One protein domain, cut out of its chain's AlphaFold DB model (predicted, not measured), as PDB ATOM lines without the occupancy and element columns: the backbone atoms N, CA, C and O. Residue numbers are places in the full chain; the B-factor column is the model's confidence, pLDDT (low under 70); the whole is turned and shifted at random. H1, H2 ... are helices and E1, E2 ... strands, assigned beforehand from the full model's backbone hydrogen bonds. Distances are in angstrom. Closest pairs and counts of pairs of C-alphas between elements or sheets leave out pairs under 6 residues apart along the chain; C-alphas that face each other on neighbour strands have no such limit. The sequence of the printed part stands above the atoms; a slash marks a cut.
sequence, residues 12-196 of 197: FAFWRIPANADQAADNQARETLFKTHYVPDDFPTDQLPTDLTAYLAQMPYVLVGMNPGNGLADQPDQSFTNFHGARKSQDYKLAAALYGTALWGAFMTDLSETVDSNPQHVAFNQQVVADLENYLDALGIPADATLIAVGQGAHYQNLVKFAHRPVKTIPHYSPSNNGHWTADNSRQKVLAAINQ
ATOM      1  N   PHE A  12      13.959  84.059  94.035       94.88
ATOM      2  CA  PHE A  12      14.475  84.636  92.805       94.88
ATOM      3  C   PHE A  12      15.141  85.971  93.108       94.88
ATOM      4  O   PHE A  12      14.745  86.688  94.025       94.88
ATOM      5  N   ALA A  13      16.146  86.326  92.317       95.69
ATOM      6  CA  ALA A  13      16.910  87.556  92.446       95.69
ATOM      7  C   ALA A  13      16.122  88.782  91.952       95.69
ATOM      8  O   ALA A  13      16.566  89.511  91.061       95.69
ATOM      9  N   PHE A  14      14.947  88.998  92.536       94.69
ATOM     10  CA  PHE A  14      14.094  90.154  92.328       94.69
ATOM     11  C   PHE A  14      13.993  90.958  93.618       94.69
ATOM     12  O   PHE A  14      13.818  90.418  94.700       94.69
ATOM     13  N   TRP A  15      14.052  92.277  93.487       94.56
ATOM     14  CA  TRP A  15      13.765  93.216  94.569       94.56
ATOM     15  C   TRP A  15      12.885  94.338  94.028       94.56
ATOM     16  O   TRP A  15      12.821  94.568  92.817       94.56
ATOM     17  N   ARG A  16      12.228  95.085  94.918       94.38
ATOM     18  CA  ARG A  16      11.584  96.348  94.535       94.38
ATOM     19  C   ARG A  16      12.630  97.292  93.946       94.38
ATOM     20  O   ARG A  16      13.648  97.572  94.582       94.38
ATOM     21  N   ILE A  17      12.379  97.763  92.731       95.81
ATOM     22  CA  ILE A  17      13.303  98.632  92.006       95.81
ATOM     23  C   ILE A  17      13.027 100.079  92.439       95.81
ATOM     24  O   ILE A  17      11.910 100.563  92.239       95.81
ATOM     25  N   PRO A  18      14.006 100.793  93.029       95.75
ATOM     26  CA  PRO A  18      13.816 102.192  93.378       95.75
ATOM     27  C   PRO A  18      13.610 103.042  92.121       95.75
ATOM     28  O   PRO A  18      14.240 102.815  91.086       95.75
ATOM     29  N   ALA A  19      12.788 104.088  92.236       92.12
ATOM     30  CA  ALA A  19      12.712 105.111  91.200       92.12
ATOM     31  C   ALA A  19      14.119 105.664  90.910       92.12
ATOM     32  O   ALA A  19      14.894 105.926  91.834       92.12
ATOM     33  N   ASN A  20      14.438 105.852  89.628       92.44
ATOM     34  CA  ASN A  20      15.729 106.359  89.153       92.44
ATOM     35  C   ASN A  20      16.929 105.412  89.371       92.44
ATOM     36  O   ASN A  20      18.068 105.868  89.283       92.44
ATOM     37  N   ALA A  21      16.720 104.107  89.607       93.38
ATOM     38  CA  ALA A  21      17.811 103.123  89.690       93.38
ATOM     39  C   ALA A  21      18.760 103.170  88.473       93.38
ATOM     40  O   ALA A  21      19.980 103.085  88.632       93.38
ATOM     41  N   ASP A  22      18.200 103.376  87.276       93.56
ATOM     42  CA  ASP A  22      18.940 103.499  86.009       93.56
ATOM     43  C   ASP A  22      19.730 104.809  85.879       93.56
ATOM     44  O   ASP A  22      20.624 104.918  85.046       93.56
ATOM     45  N   GLN A  23      19.412 105.810  86.702       95.12
ATOM     46  CA  GLN A  23      20.026 107.141  86.676       95.12
ATOM     47  C   GLN A  23      21.081 107.316  87.777       95.12
ATOM     48  O   GLN A  23      21.609 108.413  87.962       95.12
ATOM     49  N   ALA A  24      21.376 106.262  88.545       95.69
ATOM     50  CA  ALA A  24      22.392 106.314  89.587       95.69
ATOM     51  C   ALA A  24      23.761 106.690  88.992       95.69
ATOM     52  O   ALA A  24      24.233 106.040  88.060       95.69
ATOM     53  N   ALA A  25      24.405 107.714  89.562       95.06
ATOM     54  CA  ALA A  25      25.673 108.249  89.058       95.06
ATOM     55  C   ALA A  25      26.831 107.233  89.107       95.06
ATOM     56  O   ALA A  25      27.714 107.257  88.254       95.06
ATOM     57  N   ASP A  26      26.813 106.335  90.093       96.50
ATOM     58  CA  ASP A  26      27.790 105.264  90.278       96.50
ATOM     59  C   ASP A  26      27.168 104.078  91.048       96.50
ATOM     60  O   ASP A  26      25.983 104.085  91.416       96.50
ATOM     61  N   ASN A  27      27.954 103.020  91.281       96.81
ATOM     62  CA  ASN A  27      27.465 101.831  91.984       96.81
ATOM     63  C   ASN A  27      27.152 102.107  93.463       96.81
ATOM     64  O   ASN A  27      26.235 101.489  94.006       96.81
ATOM     65  N   GLN A  28      27.857 103.037  94.115       96.88
ATOM     66  CA  GLN A  28      27.617 103.387  95.516       96.88
ATOM     67  C   GLN A  28      26.299 104.158  95.684       96.88
ATOM     68  O   GLN A  28      25.538 103.906  96.625       96.88
ATOM     69  N   ALA A  29      25.992 105.063  94.756       97.31
ATOM     70  CA  ALA A  29      24.714 105.752  94.663       97.31
ATOM     71  C   ALA A  29      23.579 104.751  94.416       97.31
ATOM     72  O   ALA A  29      22.555 104.808  95.098       97.31
ATOM     73  N   ARG A  30      23.782 103.771  93.521       97.81
ATOM     74  CA  ARG A  30      22.809 102.693  93.288       97.81
ATOM     75  C   ARG A  30      22.565 101.868  94.550       97.81
ATOM     76  O   ARG A  30      21.416 101.686  94.937       97.81
ATOM     77  N   GLU A  31      23.621 101.425  95.233       97.12
ATOM     78  CA  GLU A  31      23.504 100.695  96.505       97.12
ATOM     79  C   GLU A  31      22.735 101.512  97.555       97.12
ATOM     80  O   GLU A  31      21.878 100.978  98.261       97.12
ATOM     81  N   THR A  32      22.969 102.824  97.616       97.00
ATOM     82  CA  THR A  32      22.265 103.736  98.531       97.00
ATOM     83  C   THR A  32      20.774 103.869  98.200       97.00
ATOM     84  O   THR A  32      19.945 103.888  99.118       97.00
ATOM     85  N   LEU A  33      20.410 103.912  96.913       97.50
ATOM     86  CA  LEU A  33      19.013 103.920  96.468       97.50
ATOM     87  C   LEU A  33      18.303 102.625  96.871       97.50
ATOM     88  O   LEU A  33      17.259 102.678  97.523       97.50
ATOM     89  N   PHE A  34      18.904 101.471  96.568       97.06
ATOM     90  CA  PHE A  34      18.357 100.170  96.961       97.06
ATOM     91  C   PHE A  34      18.251 100.037  98.481       97.06
ATOM     92  O   PHE A  34      17.230  99.580  98.978       97.06
ATOM     93  N   LYS A  35      19.245 100.505  99.246       95.75
ATOM     94  CA  LYS A  35      19.193 100.514 100.716       95.75
ATOM     95  C   LYS A  35      18.009 101.319 101.250       95.75
ATOM     96  O   LYS A  35      17.310 100.859 102.156       95.75
ATOM     97  N   THR A  36      17.808 102.522 100.718       95.94
ATOM     98  CA  THR A  36      16.733 103.430 101.147       95.94
ATOM     99  C   THR A  36      15.358 102.867 100.802       95.94
ATOM    100  O   THR A  36      14.436 102.981 101.603       95.94
ATOM    101  N   HIS A  37      15.234 102.215  99.645       95.19
ATOM    102  CA  HIS A  37      13.974 101.656  99.156       95.19
ATOM    103  C   HIS A  37      13.704 100.215  99.611       95.19
ATOM    104  O   HIS A  37      12.614  99.699  99.399       95.19
ATOM    105  N   TYR A  38      14.680  99.556 100.241       93.81
ATOM    106  CA  TYR A  38      14.546  98.175 100.689       93.81
ATOM    107  C   TYR A  38      13.344  98.016 101.621       93.81
ATOM    108  O   TYR A  38      13.261  98.718 102.631       93.81
ATOM    109  N   VAL A  39      12.452  97.078 101.320       90.12
ATOM    110  CA  VAL A  39      11.345  96.692 102.198       90.12
ATOM    111  C   VAL A  39      11.712  95.341 102.815       90.12
ATOM    112  O   VAL A  39      11.921  94.386 102.068       90.12
ATOM    113  N   PRO A  40      11.887  95.254 104.146       88.19
ATOM    114  CA  PRO A  40      12.195  93.988 104.800       88.19
ATOM    115  C   PRO A  40      11.069  92.980 104.606       88.19
ATOM    116  O   PRO A  40       9.904  93.370 104.637       88.19
ATOM    117  N   ASP A  41      11.442  91.715 104.437       84.25
ATOM    118  CA  ASP A  41      10.516  90.577 104.356       84.25
ATOM    119  C   ASP A  41       9.465  90.702 103.226       84.25
ATOM    120  O   ASP A  41       8.432  90.040 103.246       84.25
ATOM    121  N   ASP A  42       9.747  91.540 102.219       86.56
ATOM    122  CA  ASP A  42       8.971  91.687 100.984       86.56
ATOM    123  C   ASP A  42       9.649  90.936  99.838       86.56
ATOM    124  O   ASP A  42      10.879  90.900  99.729       86.56
ATOM    125  N   PHE A  43       8.825  90.407  98.942       89.75
ATOM    126  CA  PHE A  43       9.252  89.843  97.673       89.75
ATOM    127  C   PHE A  43       8.309  90.344  96.572       89.75
ATOM    128  O   PHE A  43       7.085  90.239  96.712       89.75
ATOM    129  N   PRO A  44       8.836  90.902  95.469       91.81
ATOM    130  CA  PRO A  44       8.017  91.475  94.409       91.81
ATOM    131  C   PRO A  44       7.406  90.380  93.523       91.81
ATOM    132  O   PRO A  44       7.867  90.135  92.411       91.81
ATOM    133  N   THR A  45       6.354  89.715  94.007       90.06
ATOM    134  CA  THR A  45       5.668  88.625  93.285       90.06
ATOM    135  C   THR A  45       5.144  89.040  91.911       90.06
ATOM    136  O   THR A  45       5.047  88.204  91.020       90.06
ATOM    137  N   ASP A  46       4.866  90.326  91.704       92.12
ATOM    138  CA  ASP A  46       4.499  90.919  90.416       92.12
ATOM    139  C   ASP A  46       5.612  90.855  89.357       92.12
ATOM    140  O   ASP A  46       5.318  90.965  88.169       92.12
ATOM    141  N   GLN A  47       6.869  90.652  89.763       93.56
ATOM    142  CA  GLN A  47       7.996  90.435  88.847       93.56
ATOM    143  C   GLN A  47       8.162  88.963  88.438       93.56
ATOM    144  O   GLN A  47       8.946  88.676  87.533       93.56
ATOM    145  N   LEU A  48       7.445  88.024  89.069       91.19
ATOM    146  CA  LEU A  48       7.547  86.612  88.708       91.19
ATOM    147  C   LEU A  48       6.881  86.323  87.358       91.19
ATOM    148  O   LEU A  48       5.745  86.744  87.117       91.19
ATOM    149  N   PRO A  49       7.527  85.521  86.499       92.25
ATOM    150  CA  PRO A  49       6.884  84.984  85.311       92.25
ATOM    151  C   PRO A  49       5.677  84.116  85.666       92.25
ATOM    152  O   PRO A  49       5.697  83.350  86.629       92.25
ATOM    153  N   THR A  50       4.633  84.182  84.839       90.88
ATOM    154  CA  THR A  50       3.409  83.387  85.030       90.88
ATOM    155  C   THR A  50       3.642  81.882  84.878       90.88
ATOM    156  O   THR A  50       2.900  81.092  85.454       90.88
ATOM    157  N   ASP A  51       4.652  81.487  84.099       93.94
ATOM    158  CA  ASP A  51       5.069  80.095  83.911       93.94
ATOM    159  C   ASP A  51       6.485  79.899  84.466       93.94
ATOM    160  O   ASP A  51       7.489  80.082  83.771       93.94
ATOM    161  N   LEU A  52       6.559  79.552  85.752       93.06
ATOM    162  CA  LEU A  52       7.830  79.315  86.435       93.06
ATOM    163  C   LEU A  52       8.554  78.076  85.907       93.06
ATOM    164  O   LEU A  52       9.779  78.056  85.909       93.06
ATOM    165  N   THR A  53       7.833  77.065  85.417       94.06
ATOM    166  CA  THR A  53       8.456  75.874  84.827       94.06
ATOM    167  C   THR A  53       9.199  76.245  83.547       94.06
ATOM    168  O   THR A  53      10.371  75.907  83.398       94.06
ATOM    169  N   ALA A  54       8.557  76.997  82.648       95.88
ATOM    170  CA  ALA A  54       9.204  77.474  81.427       95.88
ATOM    171  C   ALA A  54      10.350  78.457  81.714       95.88
ATOM    172  O   ALA A  54      11.338  78.473  80.976       95.88
ATOM    173  N   TYR A  55      10.227  79.263  82.773       96.06
ATOM    174  CA  TYR A  55      11.271  80.194  83.190       96.06
ATOM    175  C   TYR A  55      12.515  79.474  83.726       96.06
ATOM    176  O   TYR A  55      13.628  79.766  83.291       96.06
ATOM    177  N   LEU A  56      12.331  78.491  84.614       96.94
ATOM    178  CA  LEU A  56      13.419  77.682  85.171       96.94
ATOM    179  C   LEU A  56      14.124  76.850  84.093       96.94
ATOM    180  O   LEU A  56      15.349  76.775  84.097       96.94
ATOM    181  N   ALA A  57      13.380  76.325  83.114       97.25
ATOM    182  CA  ALA A  57      13.933  75.571  81.985       97.25
ATOM    183  C   ALA A  57      14.881  76.376  81.076       97.25
ATOM    184  O   ALA A  57      15.578  75.798  80.246       97.25
ATOM    185  N   GLN A  58      14.907  77.703  81.213       96.50
ATOM    186  CA  GLN A  58      15.795  78.601  80.472       96.50
ATOM    187  C   GLN A  58      16.811  79.295  81.383       96.50
ATOM    188  O   GLN A  58      17.502  80.205  80.934       96.50
ATOM    189  N   MET A  59      16.883  78.907  82.660       96.81
ATOM    190  CA  MET A  59      17.650  79.617  83.675       96.81
ATOM    191  C   MET A  59      19.161  79.460  83.441       96.81
ATOM    192  O   MET A  59      19.688  78.366  83.629       96.81
ATOM    193  N   PRO A  60      19.893  80.532  83.079       96.75
ATOM    194  CA  PRO A  60      21.318  80.425  82.769       96.75
ATOM    195  C   PRO A  60      22.204  80.490  84.019       96.75
ATOM    196  O   PRO A  60      23.369  80.094  83.979       96.75
ATOM    197  N   TYR A  61      21.669  81.006  85.127       98.00
ATOM    198  CA  TYR A  61      22.408  81.232  86.361       98.00
ATOM    199  C   TYR A  61      21.572  80.864  87.580       98.00
ATOM    200  O   TYR A  61      20.388  81.190  87.651       98.00
ATOM    201  N   VAL A  62      22.220  80.264  88.574       98.00
ATOM    202  CA  VAL A  62      21.635  80.009  89.895       98.00
ATOM    203  C   VAL A  62      22.525  80.653  90.945       98.00
ATOM    204  O   VAL A  62      23.723  80.390  90.976       98.00
ATOM    205  N   LEU A  63      21.973  81.499  91.807       97.62
ATOM    206  CA  LEU A  63      22.693  82.031  92.961       97.62
ATOM    207  C   LEU A  63      22.618  81.023  94.101       97.62
ATOM    208  O   LEU A  63      21.533  80.618  94.508       97.62
ATOM    209  N   VAL A  64      23.783  80.639  94.615       96.75
ATOM    210  CA  VAL A  64      23.896  79.615  95.654       96.75
ATOM    211  C   VAL A  64      24.517  80.229  96.896       96.75
ATOM    212  O   VAL A  64      25.683  80.642  96.899       96.75
ATOM    213  N   GLY A  65      23.725  80.317  97.954       93.06
ATOM    214  CA  GLY A  65      24.204  80.675  99.274       93.06
ATOM    215  C   GLY A  65      24.827  79.510 100.027       93.06
ATOM    216  O   GLY A  65      25.161  78.466  99.468       93.06
ATOM    217  N   MET A  66      25.045  79.723 101.320       91.56
ATOM    218  CA  MET A  66      25.630  78.706 102.187       91.56
ATOM    219  C   MET A  66      24.527  77.825 102.760       91.56
ATOM    220  O   MET A  66      24.410  76.654 102.402       91.56
ATOM    221  N   ASN A  67      23.770  78.401 103.682       89.38
ATOM    222  CA  ASN A  67      22.738  77.752 104.455       89.38
ATOM    223  C   ASN A  67      21.871  78.830 105.126       89.38
ATOM    224  O   ASN A  67      22.369  79.936 105.390       89.38
ATOM    225  N   PRO A  68      20.624  78.508 105.484       85.00
ATOM    226  CA  PRO A  68      19.761  79.452 106.160       85.00
ATOM    227  C   PRO A  68      20.246  79.715 107.586       85.00
ATOM    228  O   PRO A  68      20.598  78.806 108.340       85.00
ATOM    229  N   GLY A  69      20.207  80.982 107.996       83.06
ATOM    230  CA  GLY A  69      20.394  81.355 109.396       83.06
ATOM    231  C   GLY A  69      19.152  81.063 110.246       83.06
ATOM    232  O   GLY A  69      18.059  80.826 109.732       83.06
ATOM    233  N   ASN A  70      19.282  81.199 111.568       82.06
ATOM    234  CA  ASN A  70      18.206  80.894 112.531       82.06
ATOM    235  C   ASN A  70      16.905  81.702 112.335       82.06
ATOM    236  O   ASN A  70      15.882  81.351 112.911       82.06
ATOM    237  N   GLY A  71      16.932  82.775 111.538       75.56
ATOM    238  CA  GLY A  71      15.743  83.560 111.197       75.56
ATOM    239  C   GLY A  71      14.782  82.872 110.220       75.56
ATOM    240  O   GLY A  71      13.668  83.356 110.058       75.56
ATOM    241  N   LEU A  72      15.169  81.752 109.590       78.56
ATOM    242  CA  LEU A  72      14.281  81.012 108.680       78.56
ATOM    243  C   LEU A  72      13.030  80.473 109.393       78.56
ATOM    244  O   LEU A  72      11.965  80.385 108.787       78.56
ATOM    245  N   ALA A  73      13.140  80.135 110.682       72.75
ATOM    246  CA  ALA A  73      12.022  79.613 111.472       72.75
ATOM    247  C   ALA A  73      10.843  80.597 111.571       72.75
ATOM    248  O   ALA A  73       9.700  80.164 111.700       72.75
ATOM    249  N   ASP A  74      11.122  81.898 111.467       72.12
ATOM    250  CA  ASP A  74      10.124  82.963 111.558       72.12
ATOM    251  C   ASP A  74       9.486  83.293 110.192       72.12
ATOM    252  O   ASP A  74       8.546  84.088 110.130       72.12
ATOM    253  N   GLN A  75       9.971  82.697 109.092       69.25
ATOM    254  CA  GLN A  75       9.437  82.936 107.750       69.25
ATOM    255  C   GLN A  75       8.236  82.020 107.437       69.25
ATOM    256  O   GLN A  75       8.284  80.811 107.713       69.25
ATOM    257  N   PRO A  76       7.161  82.564 106.834       65.69
ATOM    258  CA  PRO A  76       5.977  81.790 106.481       65.69
ATOM    259  C   PRO A  76       6.281  80.751 105.395       65.69
ATOM    260  O   PRO A  76       6.974  81.029 104.416       65.69
ATOM    261  N   ASP A  77       5.708  79.556 105.549       61.12
ATOM    262  CA  ASP A  77       5.733  78.499 104.538       61.12
ATOM    263  C   ASP A  77       5.151  79.073 103.232       61.12
ATOM    264  O   ASP A  77       4.000  79.505 103.221       61.12
ATOM    265  N   GLN A  78       5.925  79.061 102.140       56.81
ATOM    266  CA  GLN A  78       5.550  79.474 100.769       56.81
ATOM    267  C   GLN A  78       5.743  80.946 100.369       56.81
ATOM    268  O   GLN A  78       5.425  81.291  99.230       56.81
ATOM    269  N   SER A  79       6.284  81.820 101.221       62.78
ATOM    270  CA  SER A  79       6.707  83.140 100.729       62.78
ATOM    271  C   SER A  79       8.150  83.067 100.258       62.78
ATOM    272  O   SER A  79       9.047  82.870 101.073       62.78
ATOM    273  N   PHE A  80       8.384  83.261  98.956       80.50
ATOM    274  CA  PHE A  80       9.707  83.693  98.521       80.50
ATOM    275  C   PHE A  80      10.052  84.950  99.313       80.50
ATOM    276  O   PHE A  80       9.228  85.858  99.440       80.50
ATOM    277  N   THR A  81      11.250  84.991  99.869       74.00
ATOM    278  CA  THR A  81      11.805  86.193 100.484       74.00
ATOM    279  C   THR A  81      13.068  86.565  99.737       74.00
ATOM    280  O   THR A  81      13.646  85.741  99.033       74.00
ATOM    281  N   ASN A  82      13.520  87.808  99.845       71.44
ATOM    282  CA  ASN A  82      14.748  88.247  99.190       71.44
ATOM    283  C   ASN A  82      16.001  87.681  99.888       71.44
ATOM    284  O   ASN A  82      16.817  88.436 100.405       71.44
ATOM    285  N   PHE A  83      16.147  86.354  99.896       74.75
ATOM    286  CA  PHE A  83      17.189  85.570 100.544       74.75
ATOM    287  C   PHE A  83      17.079  85.537 102.083       74.75
ATOM    288  O   PHE A  83      16.570  84.566 102.632       74.75
ATOM    289  N   HIS A  84      17.474  86.594 102.803       74.75
ATOM    290  CA  HIS A  84      17.344  86.631 104.272       74.75
ATOM    291  C   HIS A  84      16.181  87.507 104.766       74.75
ATOM    292  O   HIS A  84      15.801  87.408 105.936       74.75
ATOM    293  N   GLY A  85      15.657  88.399 103.917       77.06
ATOM    294  CA  GLY A  85      14.469  89.225 104.168       77.06
ATOM    295  C   GLY A  85      14.715  90.417 105.100       77.06
ATOM    296  O   GLY A  85      14.417  91.563 104.749       77.06
ATOM    297  N   ALA A  86      15.338  90.200 106.255       83.25
ATOM    298  CA  ALA A  86      15.508  91.222 107.280       83.25
ATOM    299  C   ALA A  86      16.537  92.294 106.882       83.25
ATOM    300  O   ALA A  86      17.666  91.976 106.544       83.25
ATOM    301  N   ARG A  87      16.255  93.593 107.080       85.44
ATOM    302  CA  ARG A  87      17.176  94.708 106.715       85.44
ATOM    303  C   ARG A  87      18.639  94.530 107.160       85.44
ATOM    304  O   ARG A  87      19.551  95.019 106.494       85.44
ATOM    305  N   LYS A  88      18.863  93.871 108.302       85.31
ATOM    306  CA  LYS A  88      20.196  93.611 108.871       85.31
ATOM    307  C   LYS A  88      21.060  92.658 108.029       85.31
ATOM    308  O   LYS A  88      22.275  92.709 108.179       85.31
ATOM    309  N   SER A  89      20.462  91.835 107.162       83.38
ATOM    310  CA  SER A  89      21.171  90.944 106.227       83.38
ATOM    311  C   SER A  89      21.893  91.706 105.121       83.38
ATOM    312  O   SER A  89      22.916  91.252 104.619       83.38
ATOM    313  N   GLN A  90      21.397  92.907 104.804       91.00
ATOM    314  CA  GLN A  90      21.894  93.768 103.737       91.00
ATOM    315  C   GLN A  90      21.664  93.215 102.324       91.00
ATOM    316  O   GLN A  90      22.430  93.546 101.421       91.00
ATOM    317  N   ASP A  91      20.579  92.464 102.098       91.88
ATOM    318  CA  ASP A  91      20.222  91.922 100.770       91.88
ATOM    319  C   ASP A  91      20.112  93.023  99.689       91.88
ATOM    320  O   ASP A  91      20.377  92.783  98.513       91.88
ATOM    321  N   TYR A  92      19.838  94.277 100.080       94.25
ATOM    322  CA  TYR A  92      19.874  95.448  99.189       94.25
ATOM    323  C   TYR A  92      21.226  95.660  98.483       94.25
ATOM    324  O   TYR A  92      21.272  96.259  97.408       94.25
ATOM    325  N   LYS A  93      22.333  95.202  99.079       95.44
ATOM    326  CA  LYS A  93      23.663  95.255  98.466       95.44
ATOM    327  C   LYS A  93      23.735  94.319  97.273       95.44
ATOM    328  O   LYS A  93      24.163  94.728  96.195       95.44
ATOM    329  N   LEU A  94      23.275  93.081  97.468       95.50
ATOM    330  CA  LEU A  94      23.169  92.103  96.398       95.50
ATOM    331  C   LEU A  94      22.239  92.639  95.307       95.50
ATOM    332  O   LEU A  94      22.669  92.743  94.164       95.50
ATOM    333  N   ALA A  95      21.046  93.119  95.673       96.19
ATOM    334  CA  ALA A  95      20.098  93.728  94.740       96.19
ATOM    335  C   ALA A  95      20.753  94.793  93.840       96.19
ATOM    336  O   ALA A  95      20.667  94.721  92.615       96.19
ATOM    337  N   ALA A  96      21.486  95.742  94.430       97.38
ATOM    338  CA  ALA A  96      22.158  96.805  93.687       97.38
ATOM    339  C   ALA A  96      23.280  96.303  92.758       97.38
ATOM    340  O   ALA A  96      23.513  96.893  91.697       97.38
ATOM    341  N   ALA A  97      23.982  95.235  93.144       96.88
ATOM    342  CA  ALA A  97      25.032  94.626  92.330       96.88
ATOM    343  C   ALA A  97      24.471  93.788  91.168       96.88
ATOM    344  O   ALA A  97      25.098  93.727  90.107       96.88
ATOM    345  N   LEU A  98      23.304  93.165  91.352       97.44
ATOM    346  CA  LEU A  98      22.647  92.339  90.336       97.44
ATOM    347  C   LEU A  98      21.771  93.154  89.378       97.44
ATOM    348  O   LEU A  98      21.573  92.736  88.237       97.44
ATOM    349  N   TYR A  99      21.262  94.310  89.807       97.69
ATOM    350  CA  TYR A  99      20.383  95.144  88.991       97.69
ATOM    351  C   TYR A  99      21.004  95.500  87.629       97.69
ATOM    352  O   TYR A  99      22.156  95.951  87.532       97.69
ATOM    353  N   GLY A 100      20.227  95.279  86.563       95.94
ATOM    354  CA  GLY A 100      20.660  95.476  85.178       95.94
ATOM    355  C   GLY A 100      21.681  94.442  84.686       95.94
ATOM    356  O   GLY A 100      22.506  94.757  83.831       95.94
ATOM    357  N   THR A 101      21.696  93.231  85.252       96.75
ATOM    358  CA  THR A 101      22.515  92.103  84.772       96.75
ATOM    359  C   THR A 101      21.671  90.892  84.434       96.75
ATOM    360  O   THR A 101      20.521  90.804  84.851       96.75
ATOM    361  N   ALA A 102      22.287  89.910  83.775       96.06
ATOM    362  CA  ALA A 102      21.682  88.601  83.556       96.06
ATOM    363  C   ALA A 102      21.435  87.792  84.850       96.06
ATOM    364  O   ALA A 102      20.760  86.774  84.790       96.06
ATOM    365  N   LEU A 103      21.956  88.226  86.010       97.12
ATOM    366  CA  LEU A 103      21.618  87.628  87.310       97.12
ATOM    367  C   LEU A 103      20.339  88.211  87.923       97.12
ATOM    368  O   LEU A 103      19.867  87.683  88.926       97.12
ATOM    369  N   TRP A 104      19.780  89.295  87.375       97.25
ATOM    370  CA  TRP A 104      18.487  89.802  87.833       97.25
ATOM    371  C   TRP A 104      17.384  88.810  87.449       97.25
ATOM    372  O   TRP A 104      17.225  88.485  86.274       97.25
ATOM    373  N   GLY A 105      16.646  88.319  88.443       96.12
ATOM    374  CA  GLY A 105      15.665  87.242  88.280       96.12
ATOM    375  C   GLY A 105      16.235  85.821  88.293       96.12
ATOM    376  O   GLY A 105      15.469  84.871  88.161       96.12
ATOM    377  N   ALA A 106      17.546  85.646  88.493       97.25
ATOM    378  CA  ALA A 106      18.139  84.320  88.664       97.25
ATOM    379  C   ALA A 106      17.483  83.555  89.823       97.25
ATOM    380  O   ALA A 106      17.137  84.156  90.844       97.25
ATOM    381  N   PHE A 107      17.347  82.235  89.689       96.75
ATOM    382  CA  PHE A 107      16.918  81.391  90.804       96.75
ATOM    383  C   PHE A 107      17.950  81.466  91.937       96.75
ATOM    384  O   PHE A 107      19.155  81.505  91.678       96.75
ATOM    385  N   MET A 108      17.487  81.519  93.181       95.88
ATOM    386  CA  MET A 108      18.329  81.580  94.373       95.88
ATOM    387  C   MET A 108      17.973  80.435  95.306       95.88
ATOM    388  O   MET A 108      16.796  80.180  95.532       95.88
ATOM    389  N   THR A 109      18.987  79.791  95.868       94.56
ATOM    390  CA  THR A 109      18.820  78.752  96.886       94.56
ATOM    391  C   THR A 109      20.079  78.663  97.753       94.56
ATOM    392  O   THR A 109      21.074  79.348  97.490       94.56
ATOM    393  N   ASP A 110      20.053  77.829  98.783       93.75
ATOM    394  CA  ASP A 110      21.213  77.535  99.624       93.75
ATOM    395  C   ASP A 110      21.830  76.184  99.269       93.75
ATOM    396  O   ASP A 110      21.143  75.253  98.858       93.75
ATOM    397  N   LEU A 111      23.147  76.052  99.461       95.00
ATOM    398  CA  LEU A 111      23.808  74.760  99.292       95.00
ATOM    399  C   LEU A 111      23.305  73.735 100.320       95.00
ATOM    400  O   LEU A 111      23.170  72.565  99.991       95.00
ATOM    401  N   SER A 112      23.052  74.149 101.564       90.94
ATOM    402  CA  SER A 112      22.526  73.279 102.620       90.94
ATOM    403  C   SER A 112      21.242  73.842 103.210       90.94
ATOM    404  O   SER A 112      21.196  75.007 103.572       90.94
ATOM    405  N   GLU A 113      20.250  72.987 103.449       86.69
ATOM    406  CA  GLU A 113      19.034  73.353 104.192       86.69
ATOM    407  C   GLU A 113      19.239  73.403 105.720       86.69
ATOM    408  O   GLU A 113      18.304  73.659 106.479       86.69
ATOM    409  N   THR A 114      20.460  73.148 106.206       87.69
ATOM    410  CA  THR A 114      20.757  73.169 107.644       87.69
ATOM    411  C   THR A 114      20.576  74.580 108.204       87.69
ATOM    412  O   THR A 114      21.332  75.492 107.870       87.69
ATOM    413  N   VAL A 115      19.603  74.751 109.100       85.19
ATOM    414  CA  VAL A 115      19.352  76.027 109.780       85.19
ATOM    415  C   VAL A 115      20.372  76.232 110.899       85.19
ATOM    416  O   VAL A 115      20.238  75.652 111.976       85.19
ATOM    417  N   ASP A 116      21.388  77.056 110.646       83.44
ATOM    418  CA  ASP A 116      22.366  77.485 111.651       83.44
ATOM    419  C   ASP A 116      23.008  78.823 111.243       83.44
ATOM    420  O   ASP A 116      23.559  78.979 110.155       83.44
ATOM    421  N   SER A 117      22.989  79.815 112.132       81.62
ATOM    422  CA  SER A 117      23.669  81.095 111.893       81.62
ATOM    423  C   SER A 117      25.207  81.005 111.916       81.62
ATOM    424  O   SER A 117      25.868  81.971 111.530       81.62
ATOM    425  N   ASN A 118      25.790  79.899 112.392       81.06
ATOM    426  CA  ASN A 118      27.224  79.631 112.344       81.06
ATOM    427  C   ASN A 118      27.559  78.616 111.233       81.06
ATOM    428  O   ASN A 118      27.416  77.408 111.433       81.06
ATOM    429  N   PRO A 119      28.129  79.061 110.099       75.62
ATOM    430  CA  PRO A 119      28.442  78.168 108.985       75.62
ATOM    431  C   PRO A 119      29.516  77.121 109.315       75.62
ATOM    432  O   PRO A 119      29.662  76.148 108.584       75.62
ATOM    433  N   GLN A 120      30.276  77.283 110.407       82.25
ATOM    434  CA  GLN A 120      31.246  76.272 110.852       82.25
ATOM    435  C   GLN A 120      30.578  74.997 111.382       82.25
ATOM    436  O   GLN A 120      31.236  73.965 111.482       82.25
ATOM    437  N   HIS A 121      29.291  75.060 111.733       83.19
ATOM    438  CA  HIS A 121      28.514  73.902 112.170       83.19
ATOM    439  C   HIS A 121      27.866  73.151 111.001       83.19
ATOM    440  O   HIS A 121      27.306  72.073 111.197       83.19
ATOM    441  N   VAL A 122      27.947  73.702 109.787       84.75
ATOM    442  CA  VAL A 122      27.295  73.146 108.605       84.75
ATOM    443  C   VAL A 122      28.301  72.359 107.779       84.75
ATOM    444  O   VAL A 122      29.356  72.852 107.375       84.75
ATOM    445  N   ALA A 123      27.971  71.098 107.520       88.19
ATOM    446  CA  ALA A 123      28.809  70.213 106.732       88.19
ATOM    447  C   ALA A 123      28.542  70.405 105.232       88.19
ATOM    448  O   ALA A 123      27.661  69.769 104.662       88.19
ATOM    449  N   PHE A 124      29.351  71.229 104.569       91.38
ATOM    450  CA  PHE A 124      29.361  71.324 103.104       91.38
ATOM    451  C   PHE A 124      30.166  70.160 102.516       91.38
ATOM    452  O   PHE A 124      31.371  70.272 102.311       91.38
ATOM    453  N   ASN A 125      29.532  69.007 102.315       93.50
ATOM    454  CA  ASN A 125      30.178  67.801 101.790       93.50
ATOM    455  C   ASN A 125      29.677  67.453 100.373       93.50
ATOM    456  O   ASN A 125      28.826  68.139  99.814       93.50
ATOM    457  N   GLN A 126      30.217  66.382  99.786       96.56
ATOM    458  CA  GLN A 126      29.831  65.925  98.448       96.56
ATOM    459  C   GLN A 126      28.341  65.566  98.342       96.56
ATOM    460  O   GLN A 126      27.739  65.842  97.311       96.56
ATOM    461  N   GLN A 127      27.751  64.971  99.386       96.25
ATOM    462  CA  GLN A 127      26.335  64.600  99.378       96.25
ATOM    463  C   GLN A 127      25.455  65.846  99.275       96.25
ATOM    464  O   GLN A 127      24.573  65.885  98.435       96.25
ATOM    465  N   VAL A 128      25.768  66.894 100.039       95.44
ATOM    466  CA  VAL A 128      25.027  68.163  99.999       95.44
ATOM    467  C   VAL A 128      25.099  68.823  98.613       95.44
ATOM    468  O   VAL A 128      24.102  69.345  98.126       95.44
ATOM    469  N   VAL A 129      26.249  68.753  97.931       97.69
ATOM    470  CA  VAL A 129      26.358  69.232  96.539       97.69
ATOM    471  C   VAL A 129      25.526  68.368  95.586       97.69
ATOM    472  O   VAL A 129      24.850  68.906  94.717       97.69
ATOM    473  N   ALA A 130      25.539  67.042  95.754       97.75
ATOM    474  CA  ALA A 130      24.725  66.139  94.942       97.75
ATOM    475  C   ALA A 130      23.217  66.359  95.158       97.75
ATOM    476  O   ALA A 130      22.451  66.303  94.199       97.75
ATOM    477  N   ASP A 131      22.797  66.641  96.391       96.19
ATOM    478  CA  ASP A 131      21.407  66.942  96.733       96.19
ATOM    479  C   ASP A 131      20.950  68.242  96.058       96.19
ATOM    480  O   ASP A 131      19.887  68.254  95.437       96.19
ATOM    481  N   LEU A 132      21.785  69.292  96.079       96.94
ATOM    482  CA  LEU A 132      21.535  70.521  95.323       96.94
ATOM    483  C   LEU A 132      21.399  70.236  93.820       96.94
ATOM    484  O   LEU A 132      20.422  70.653  93.212       96.94
ATOM    485  N   GLU A 133      22.341  69.516  93.208       97.94
ATOM    486  CA  GLU A 133      22.300  69.219  91.766       97.94
ATOM    487  C   GLU A 133      21.023  68.456  91.371       97.94
ATOM    488  O   GLU A 133      20.344  68.841  90.417       97.94
ATOM    489  N   ASN A 134      20.644  67.437  92.151       96.88
ATOM    490  CA  ASN A 134      19.398  66.691  91.955       96.88
ATOM    491  C   ASN A 134      18.162  67.590  92.101       96.88
ATOM    492  O   ASN A 134      17.172  67.413  91.390       96.88
ATOM    493  N   TYR A 135      18.209  68.545  93.030       96.44
ATOM    494  CA  TYR A 135      17.128  69.494  93.240       96.44
ATOM    495  C   TYR A 135      16.970  70.452  92.051       96.44
ATOM    496  O   TYR A 135      15.859  70.634  91.549       96.44
ATOM    497  N   LEU A 136      18.074  70.990  91.525       97.31
ATOM    498  CA  LEU A 136      18.059  71.832  90.325       97.31
ATOM    499  C   LEU A 136      17.554  71.054  89.097       97.31
ATOM    500  O   LEU A 136      16.769  71.594  88.314       97.31
ATOM    501  N   ASP A 137      17.925  69.777  88.960       97.00
ATOM    502  CA  ASP A 137      17.403  68.891  87.911       97.00
ATOM    503  C   ASP A 137      15.889  68.667  88.055       97.00
ATOM    504  O   ASP A 137      15.152  68.735  87.070       97.00
ATOM    505  N   ALA A 138      15.399  68.455  89.280       95.69
ATOM    506  CA  ALA A 138      13.972  68.289  89.563       95.69
ATOM    507  C   ALA A 138      13.155  69.564  89.279       95.69
ATOM    508  O   ALA A 138      11.988  69.478  88.890       95.69
ATOM    509  N   LEU A 139      13.771  70.740  89.432       95.44
ATOM    510  CA  LEU A 139      13.210  72.032  89.028       95.44
ATOM    511  C   LEU A 139      13.277  72.278  87.511       95.44
ATOM    512  O   LEU A 139      12.681  73.240  87.023       95.44
ATOM    513  N   GLY A 140      13.971  71.416  86.763       96.75
ATOM    514  CA  GLY A 140      14.153  71.538  85.320       96.75
ATOM    515  C   GLY A 140      15.189  72.585  84.911       96.75
ATOM    516  O   GLY A 140      15.188  72.999  83.755       96.75
ATOM    517  N   ILE A 141      16.058  73.028  85.827       98.25
ATOM    518  CA  ILE A 141      17.116  73.994  85.517       98.25
ATOM    519  C   ILE A 141      18.172  73.320  84.625       98.25
ATOM    520  O   ILE A 141      18.605  72.209  84.939       98.25
ATOM    521  N   PRO A 142      18.641  73.963  83.540       97.94
ATOM    522  CA  PRO A 142      19.620  73.373  82.631       97.94
ATOM    523  C   PRO A 142      20.909  72.889  83.314       97.94
ATOM    524  O   PRO A 142      21.399  73.490  84.273       97.94
ATOM    525  N   ALA A 143      21.485  71.801  82.799       97.19
ATOM    526  CA  ALA A 143      22.744  71.234  83.295       97.19
ATOM    527  C   ALA A 143      23.980  72.094  82.953       97.19
ATOM    528  O   ALA A 143      25.055  71.883  83.509       97.19
ATOM    529  N   ASP A 144      23.837  73.058  82.043       96.88
ATOM    530  CA  ASP A 144      24.845  74.066  81.704       96.88
ATOM    531  C   ASP A 144      24.621  75.409  82.427       96.88
ATOM    532  O   ASP A 144      25.431  76.327  82.278       96.88
ATOM    533  N   ALA A 145      23.578  75.522  83.261       98.06
ATOM    534  CA  ALA A 145      23.371  76.686  84.113       98.06
ATOM    535  C   ALA A 145      24.568  76.874  85.056       98.06
ATOM    536  O   ALA A 145      25.020  75.935  85.710       98.06
ATOM    537  N   THR A 146      25.081  78.099  85.156       98.38
ATOM    538  CA  THR A 146      26.238  78.389  86.007       98.38
ATOM    539  C   THR A 146      25.797  78.665  87.446       98.38
ATOM    540  O   THR A 146      25.017  79.583  87.708       98.38
ATOM    541  N   LEU A 147      26.357  77.917  88.398       98.56
ATOM    542  CA  LEU A 147      26.196  78.149  89.829       98.56
ATOM    543  C   LEU A 147      27.076  79.326  90.264       98.56
ATOM    544  O   LEU A 147      28.303  79.294  90.150       98.56
ATOM    545  N   ILE A 148      26.455  80.375  90.785       98.00
ATOM    546  CA  ILE A 148      27.104  81.576  91.298       98.00
ATOM    547  C   ILE A 148      27.100  81.511  92.823       98.00
ATOM    548  O   ILE A 148      26.140  81.917  93.479       98.00
ATOM    549  N   ALA A 149      28.192  81.016  93.400       96.75
ATOM    550  CA  ALA A 149      28.341  80.957  94.846       96.75
ATOM    551  C   ALA A 149      28.476  82.367  95.445       96.75
ATOM    552  O   ALA A 149      29.343  83.152  95.041       96.75
ATOM    553  N   VAL A 150      27.667  82.681  96.455       93.94
ATOM    554  CA  VAL A 150      27.793  83.921  97.227       93.94
ATOM    555  C   VAL A 150      28.848  83.703  98.313       93.94
ATOM    556  O   VAL A 150      28.605  83.050  99.323       93.94
ATOM    557  N   GLY A 151      30.054  84.226  98.104       91.56
ATOM    558  CA  GLY A 151      31.223  83.996  98.958       91.56
ATOM    559  C   GLY A 151      32.146  82.873  98.472       91.56
ATOM    560  O   GLY A 151      31.827  82.131  97.548       91.56
ATOM    561  N   GLN A 152      33.321  82.768  99.105       90.00
ATOM    562  CA  GLN A 152      34.434  81.893  98.685       90.00
ATOM    563  C   GLN A 152      34.834  80.854  99.751       90.00
ATOM    564  O   GLN A 152      35.970  80.383  99.775       90.00
ATOM    565  N   GLY A 153      33.919  80.539 100.670       89.44
ATOM    566  CA  GLY A 153      34.153  79.604 101.771       89.44
ATOM    567  C   GLY A 153      34.139  78.132 101.344       89.44
ATOM    568  O   GLY A 153      34.241  77.794 100.164       89.44
ATOM    569  N   ALA A 154      33.979  77.246 102.330       89.94
ATOM    570  CA  ALA A 154      33.910  75.802 102.107       89.94
ATOM    571  C   ALA A 154      32.762  75.398 101.164       89.94
ATOM    572  O   ALA A 154      32.919  74.454 100.394       89.94
ATOM    573  N   HIS A 155      31.639  76.121 101.168       92.88
ATOM    574  CA  HIS A 155      30.535  75.894 100.231       92.88
ATOM    575  C   HIS A 155      30.984  76.063  98.774       92.88
ATOM    576  O   HIS A 155      30.814  75.152  97.972       92.88
ATOM    577  N   TYR A 156      31.658  77.171  98.452       95.62
ATOM    578  CA  TYR A 156      32.198  77.428  97.116       95.62
ATOM    579  C   TYR A 156      33.254  76.395  96.713       95.62
ATOM    580  O   TYR A 156      33.216  75.873  95.603       95.62
ATOM    581  N   GLN A 157      34.188  76.071  97.612       96.25
ATOM    582  CA  GLN A 157      35.238  75.089  97.326       96.25
ATOM    583  C   GLN A 157      34.662  73.706  97.005       96.25
ATOM    584  O   GLN A 157      35.153  73.031  96.101       96.25
ATOM    585  N   ASN A 158      33.618  73.287  97.723       96.56
ATOM    586  CA  ASN A 158      32.967  72.005  97.478       96.56
ATOM    587  C   ASN A 158      32.067  72.032  96.240       96.56
ATOM    588  O   ASN A 158      32.064  71.046  95.512       96.56
ATOM    589  N   LEU A 159      31.402  73.154  95.936       97.81
ATOM    590  CA  LEU A 159      30.730  73.344  94.648       97.81
ATOM    591  C   LEU A 159      31.723  73.160  93.492       97.81
ATOM    592  O   LEU A 159      31.513  72.302  92.651       97.81
ATOM    593  N   VAL A 160      32.858  73.868  93.489       97.88
ATOM    594  CA  VAL A 160      33.890  73.727  92.437       97.88
ATOM    595  C   VAL A 160      34.393  72.287  92.300       97.88
ATOM    596  O   VAL A 160      34.748  71.854  91.207       97.88
ATOM    597  N   LYS A 161      34.472  71.552  93.413       97.88
ATOM    598  CA  LYS A 161      35.016  70.194  93.438       97.88
ATOM    599  C   LYS A 161      34.019  69.128  92.981       97.88
ATOM    600  O   LYS A 161      34.452  68.127  92.415       97.88
ATOM    601  N   PHE A 162      32.739  69.293  93.304       98.31
ATOM    602  CA  PHE A 162      31.750  68.219  93.213       98.31
ATOM    603  C   PHE A 162      30.550  68.532  92.317       98.31
ATOM    604  O   PHE A 162      29.853  67.594  91.948       98.31
ATOM    605  N   ALA A 163      30.305  69.798  91.970       98.06
ATOM    606  CA  ALA A 163      29.242  70.159  91.040       98.06
ATOM    607  C   ALA A 163      29.602  69.708  89.617       98.06
ATOM    608  O   ALA A 163      30.761  69.764  89.198       98.06
ATOM    609  N   HIS A 164      28.595  69.272  88.871       97.00
ATOM    610  CA  HIS A 164      28.689  69.024  87.437       97.00
ATOM    611  C   HIS A 164      28.386  70.292  86.629       97.00
ATOM    612  O   HIS A 164      28.894  70.438  85.516       97.00
ATOM    613  N   ARG A 165      27.598  71.219  87.190       98.00
ATOM    614  CA  ARG A 165      27.355  72.547  86.613       98.00
ATOM    615  C   ARG A 165      28.597  73.449  86.733       98.00
ATOM    616  O   ARG A 165      29.350  73.328  87.703       98.00
ATOM    617  N   PRO A 166      28.833  74.390  85.796       97.50
ATOM    618  CA  PRO A 166      29.906  75.372  85.934       97.50
ATOM    619  C   PRO A 166      29.749  76.189  87.220       97.50
ATOM    620  O   PRO A 166      28.645  76.605  87.558       97.50
ATOM    621  N   VAL A 167      30.852  76.475  87.915       98.00
ATOM    622  CA  VAL A 167      30.822  77.232  89.177       98.00
ATOM    623  C   VAL A 167      31.633  78.518  89.059       98.00
ATOM    624  O   VAL A 167      32.799  78.518  88.657       98.00
ATOM    625  N   LYS A 168      31.023  79.631  89.462       97.12
ATOM    626  CA  LYS A 168      31.672  80.930  89.677       97.12
ATOM    627  C   LYS A 168      31.344  81.420  91.087       97.12
ATOM    628  O   LYS A 168      30.615  80.786  91.846       97.12
ATOM    629  N   THR A 169      31.900  82.566  91.458       95.88
ATOM    630  CA  THR A 169      31.678  83.168  92.773       95.88
ATOM    631  C   THR A 169      31.579  84.680  92.675       95.88
ATOM    632  O   THR A 169      32.238  85.310  91.844       95.88
ATOM    633  N   ILE A 170      30.776  85.255  93.563       95.06
ATOM    634  CA  ILE A 170      30.708  86.689  93.833       95.06
ATOM    635  C   ILE A 170      31.000  86.944  95.319       95.06
ATOM    636  O   ILE A 170      30.879  86.031  96.137       95.06
ATOM    637  N   PRO A 171      31.398  88.166  95.712       92.19
ATOM    638  CA  PRO A 171      31.632  88.483  97.116       92.19
ATOM    639  C   PRO A 171      30.397  88.232  97.993       92.19
ATOM    640  O   PRO A 171      29.263  88.408  97.558       92.19
ATOM    641  N   HIS A 172      30.618  87.871  99.256       89.12
ATOM    642  CA  HIS A 172      29.542  87.768 100.242       89.12
ATOM    643  C   HIS A 172      29.222  89.153 100.825       89.12
ATOM    644  O   HIS A 172      30.143  89.867 101.234       89.12
ATOM    645  N   TYR A 173      27.941  89.524 100.882       85.56
ATOM    646  CA  TYR A 173      27.484  90.879 101.238       85.56
ATOM    647  C   TYR A 173      27.184  91.090 102.730       85.56
ATOM    648  O   TYR A 173      26.979  92.235 103.140       85.56
ATOM    649  N   SER A 174      27.172  90.020 103.539       76.62
ATOM    650  CA  SER A 174      26.861  90.111 104.976       76.62
ATOM    651  C   SER A 174      27.765  91.106 105.717       76.62
ATOM    652  O   SER A 174      28.976  91.135 105.472       76.62
ATOM    653  N   PRO A 175      27.217  91.846 106.701       69.56
ATOM    654  CA  PRO A 175      27.991  92.728 107.574       69.56
ATOM    655  C   PRO A 175      29.104  92.028 108.358       69.56
ATOM    656  O   PRO A 175      30.080  92.683 108.708       69.56
ATOM    657  N   SER A 176      28.983  90.725 108.636       67.44
ATOM    658  CA  SER A 176      30.025  89.959 109.340       67.44
ATOM    659  C   SER A 176      31.301  89.773 108.508       67.44
ATOM    660  O   SER A 176      32.345  89.413 109.049       67.44
ATOM    661  N   ASN A 177      31.239  90.048 107.201       64.56
ATOM    662  CA  ASN A 177      32.364  89.956 106.282       64.56
ATOM    663  C   ASN A 177      33.094  91.315 106.199       64.56
ATOM    664  O   ASN A 177      32.853  92.115 105.292       64.56
ATOM    665  N   ASN A 178      33.952  91.591 107.189       53.97
ATOM    666  CA  ASN A 178      34.676  92.855 107.403       53.97
ATOM    667  C   ASN A 178      35.508  93.324 106.184       53.97
ATOM    668  O   ASN A 178      36.709  93.082 106.103       53.97
ATOM    669  N   GLY A 179      34.891  94.075 105.264       60.25
ATOM    670  CA  GLY A 179      35.595  94.917 104.283       60.25
ATOM    671  C   GLY A 179      35.793  94.339 102.878       60.25
ATOM    672  O   GLY A 179      36.357  95.020 102.027       60.25
ATOM    673  N   HIS A 180      35.307  93.129 102.588       73.38
ATOM    674  CA  HIS A 180      35.428  92.550 101.240       73.38
ATOM    675  C   HIS A 180      34.371  93.057 100.246       73.38
ATOM    676  O   HIS A 180      34.556  92.923  99.035       73.38
ATOM    677  N   TRP A 181      33.280  93.650 100.742       88.75
ATOM    678  CA  TRP A 181      32.223  94.221  99.909       88.75
ATOM    679  C   TRP A 181      32.393  95.734  99.744       88.75
ATOM    680  O   TRP A 181      32.262  96.489 100.708       88.75
ATOM    681  N   THR A 182      32.580  96.171  98.501       91.56
ATOM    682  CA  THR A 182      32.336  97.553  98.062       91.56
ATOM    683  C   THR A 182      31.425  97.511  96.841       91.56
ATOM    684  O   THR A 182      31.480  96.544  96.077       91.56
ATOM    685  N   ALA A 183      30.599  98.542  96.641       93.75
ATOM    686  CA  ALA A 183      29.636  98.558  95.542       93.75
ATOM    687  C   ALA A 183      30.311  98.344  94.171       93.75
ATOM    688  O   ALA A 183      29.832  97.550  93.361       93.75
ATOM    689  N   ASP A 184      31.466  98.977  93.938       94.12
ATOM    690  CA  ASP A 184      32.221  98.832  92.688       94.12
ATOM    691  C   ASP A 184      32.844  97.447  92.515       94.12
ATOM    692  O   ASP A 184      32.643  96.814  91.477       94.12
ATOM    693  N   ASN A 185      33.576  96.947  93.518       92.69
ATOM    694  CA  ASN A 185      34.230  95.640  93.422       92.69
ATOM    695  C   ASN A 185      33.184  94.537  93.225       92.69
ATOM    696  O   ASN A 185      33.305  93.712  92.321       92.69
ATOM    697  N   SER A 186      32.108  94.554  94.011       93.50
ATOM    698  CA  SER A 186      31.050  93.553  93.901       93.50
ATOM    699  C   SER A 186      30.347  93.607  92.547       93.50
ATOM    700  O   SER A 186      30.150  92.558  91.932       93.50
ATOM    701  N   ARG A 187      30.054  94.805  92.016       95.31
ATOM    702  CA  ARG A 187      29.494  94.951  90.663       95.31
ATOM    703  C   ARG A 187      30.437  94.397  89.596       95.31
ATOM    704  O   ARG A 187      29.988  93.672  88.711       95.31
ATOM    705  N   GLN A 188      31.731  94.701  89.681       95.06
ATOM    706  CA  GLN A 188      32.735  94.190  88.744       95.06
ATOM    707  C   GLN A 188      32.846  92.665  88.800       95.06
ATOM    708  O   GLN A 188      32.899  92.020  87.755       95.06
ATOM    709  N   LYS A 189      32.838  92.069  89.998       94.62
ATOM    710  CA  LYS A 189      32.869  90.609  90.167       94.62
ATOM    711  C   LYS A 189      31.613  89.938  89.622       94.62
ATOM    712  O   LYS A 189      31.739  88.914  88.959       94.62
ATOM    713  N   VAL A 190      30.438  90.539  89.819       96.38
ATOM    714  CA  VAL A 190      29.186  90.090  89.190       96.38
ATOM    715  C   VAL A 190      29.307  90.095  87.663       96.38
ATOM    716  O   VAL A 190      29.038  89.082  87.028       96.38
ATOM    717  N   LEU A 191      29.765  91.200  87.064       96.25
ATOM    718  CA  LEU A 191      29.931  91.300  85.607       96.25
ATOM    719  C   LEU A 191      30.954  90.295  85.066       96.25
ATOM    720  O   LEU A 191      30.746  89.698  84.013       96.25
ATOM    721  N   ALA A 192      32.053  90.080  85.790       94.81
ATOM    722  CA  ALA A 192      33.060  89.095  85.415       94.81
ATOM    723  C   ALA A 192      32.528  87.654  85.492       94.81
ATOM    724  O   ALA A 192      32.928  86.823  84.681       94.81
ATOM    725  N   ALA A 193      31.630  87.359  86.437       93.69
ATOM    726  CA  ALA A 193      31.044  86.031  86.593       93.69
ATOM    727  C   ALA A 193      30.083  85.663  85.449       93.69
ATOM    728  O   ALA A 193      30.013  84.490  85.094       93.69
ATOM    729  N   ILE A 194      29.392  86.642  84.850       92.81
ATOM    730  CA  ILE A 194      28.419  86.401  83.766       92.81
ATOM    731  C   ILE A 194      28.994  86.510  82.348       92.81
ATOM    732  O   ILE A 194      28.449  85.907  81.434       92.81
ATOM    733  N   ASN A 195      30.085  87.259  82.146       76.44
ATOM    734  CA  ASN A 195      30.636  87.541  80.810       76.44
ATOM    735  C   ASN A 195      31.744  86.569  80.360       76.44
ATOM    736  O   ASN A 195      32.351  86.782  79.314       76.44
ATOM    737  N   GLN A 196      32.055  85.540  81.150       60.03
ATOM    738  CA  GLN A 196      33.054  84.523  80.806       60.03
ATOM    739  C   GLN A 196      32.357  83.248  80.322       60.03
ATOM    740  O   GLN A 196      32.241  82.297  81.098       60.03
TER     741      GLN A 196
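This is residues 12 to 196 of the 197 residues of an uncharacterized protein of Levilactobacillus zymae (UniProt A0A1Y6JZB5). A small twisted sheet of four parallel strands forms the middle, with H6 packed over one face and H7 on the opposite face. Outward from H7, H4 and H1 join it in a cluster of three crossed helices; H5 meets H6 at a corner, the first residues of H5 near the last of H6, and grazes the sheet, while the short helices H2 and H3 lie far out amid long loops. The printed part has 185 residues with seven named helices and four named strands, in the order H1 H2 E1 H3 H4 E2 H5 E3 H6 E4 H7; the sheet's order is E2 E1 E3 E4. The class is mixed, helices and strands, though under half of the residues, 81 of 185, are in named elements. The whole is compact and rounded, with a radius of gyration of the C-alphas of 15.6 A and spans of 44 by 37 by 37 A.

In the sheet, E1, residues 61 to 65, is an inner strand between its parallel neighbours E2, residues 107 to 110, and E3, residues 146 to 150. N 63 and O 107 are 2.8 A apart, and N 148 and O 62 are 2.7 A apart, both within hydrogen-bond range. E4, residues 167 to 170, is an edge strand parallel to E3, with N 168 and O 147 at 2.8 A. The sheet is only just strongly twisted, its C-alphas lying up to 4.4 A off the best plane. H6, residues 154 to 162, is on the sheet at a height over the sheet of 8.8 A. It lies over E3, and only just not over E4 too, with 5 of its 9 C-alphas falling on E3 and 2 on E4; it runs along the strands, at 0 degrees to E3 on the local plane. H7, residues 183 to 194, is on the opposite face at a height over the sheet of 6.5 A, only just over none of the strands, with 2 of its C-alphas falling on E3 and 2 on E4. The closest C-alphas of H7 and E4 are those of Lys 189 and Ile 170, 5.8 A apart. H4, residues 91 to 98, is not on the sheet; it touches H7 at a steep tilt of 55 degrees, the same way, with the C-alphas of Ala 97 and Arg 187 closest at 4.8 A. H1, residues 27 to 37, touches H4 at a steep tilt of 42 degrees, opposite ways, with the C-alphas of Glu 31 and Ala 96 closest at 5.0 A. H7 touches H1 with residues 183 to 187 alone, about perpendicular at 80 degrees; the closest C-alphas are those of Gln 28 and Ala 183, 5.2 A apart. H5, residues 126 to 138, only grazes the sheet, with its residues 132 to 136. With residues 126 to 130 alone it touches H6, only just about perpendicular at 72 degrees, the C-alphas of Gln 126 and Phe 162 being closest at 6.0 A. H2, residues 52 to 56, and H3, residues 70 to 74, touch no helix and are not on the sheet. E1, H3, H4, E2 and E3, H6, E4 are strand-helix-strand units, parallel neighbour strands with helices between; E2, H5, E3 is a split one, with E1 between its strands. Each of the three crossovers is right-handed. Every O i to N i+4 pair is within hydrogen-bond range in H1, H2, H4, H5, H6 and H7; in H3 it is 0 of 1, beside 1 of 2 O i to N i+3 pairs.

E1 begins at C-alpha 61, (22.408, 81.232, 86.361), and is 13.0 A long; E3 is 12.6 A. H5, the longest helix, measures 18.3 A, H7 17.0 A and H1 15.3 A. H1 begins at C-alpha 27, (27.465, 101.831, 91.984), and H7 ends at C-alpha 194, (28.419, 86.401, 83.766).

The two C-alphas farthest apart are those of Ala 25 and Gln 127, at 44.9 A. The printed part, residues 12 to 196, has no cut. The links H1 to H2, H3 to H4, E2 to H5 and E4 to H7 are long. The mean pLDDT of the printed part is 90.6; residues 75 to 79, residues 175 to 179 and residue 196 are under 70.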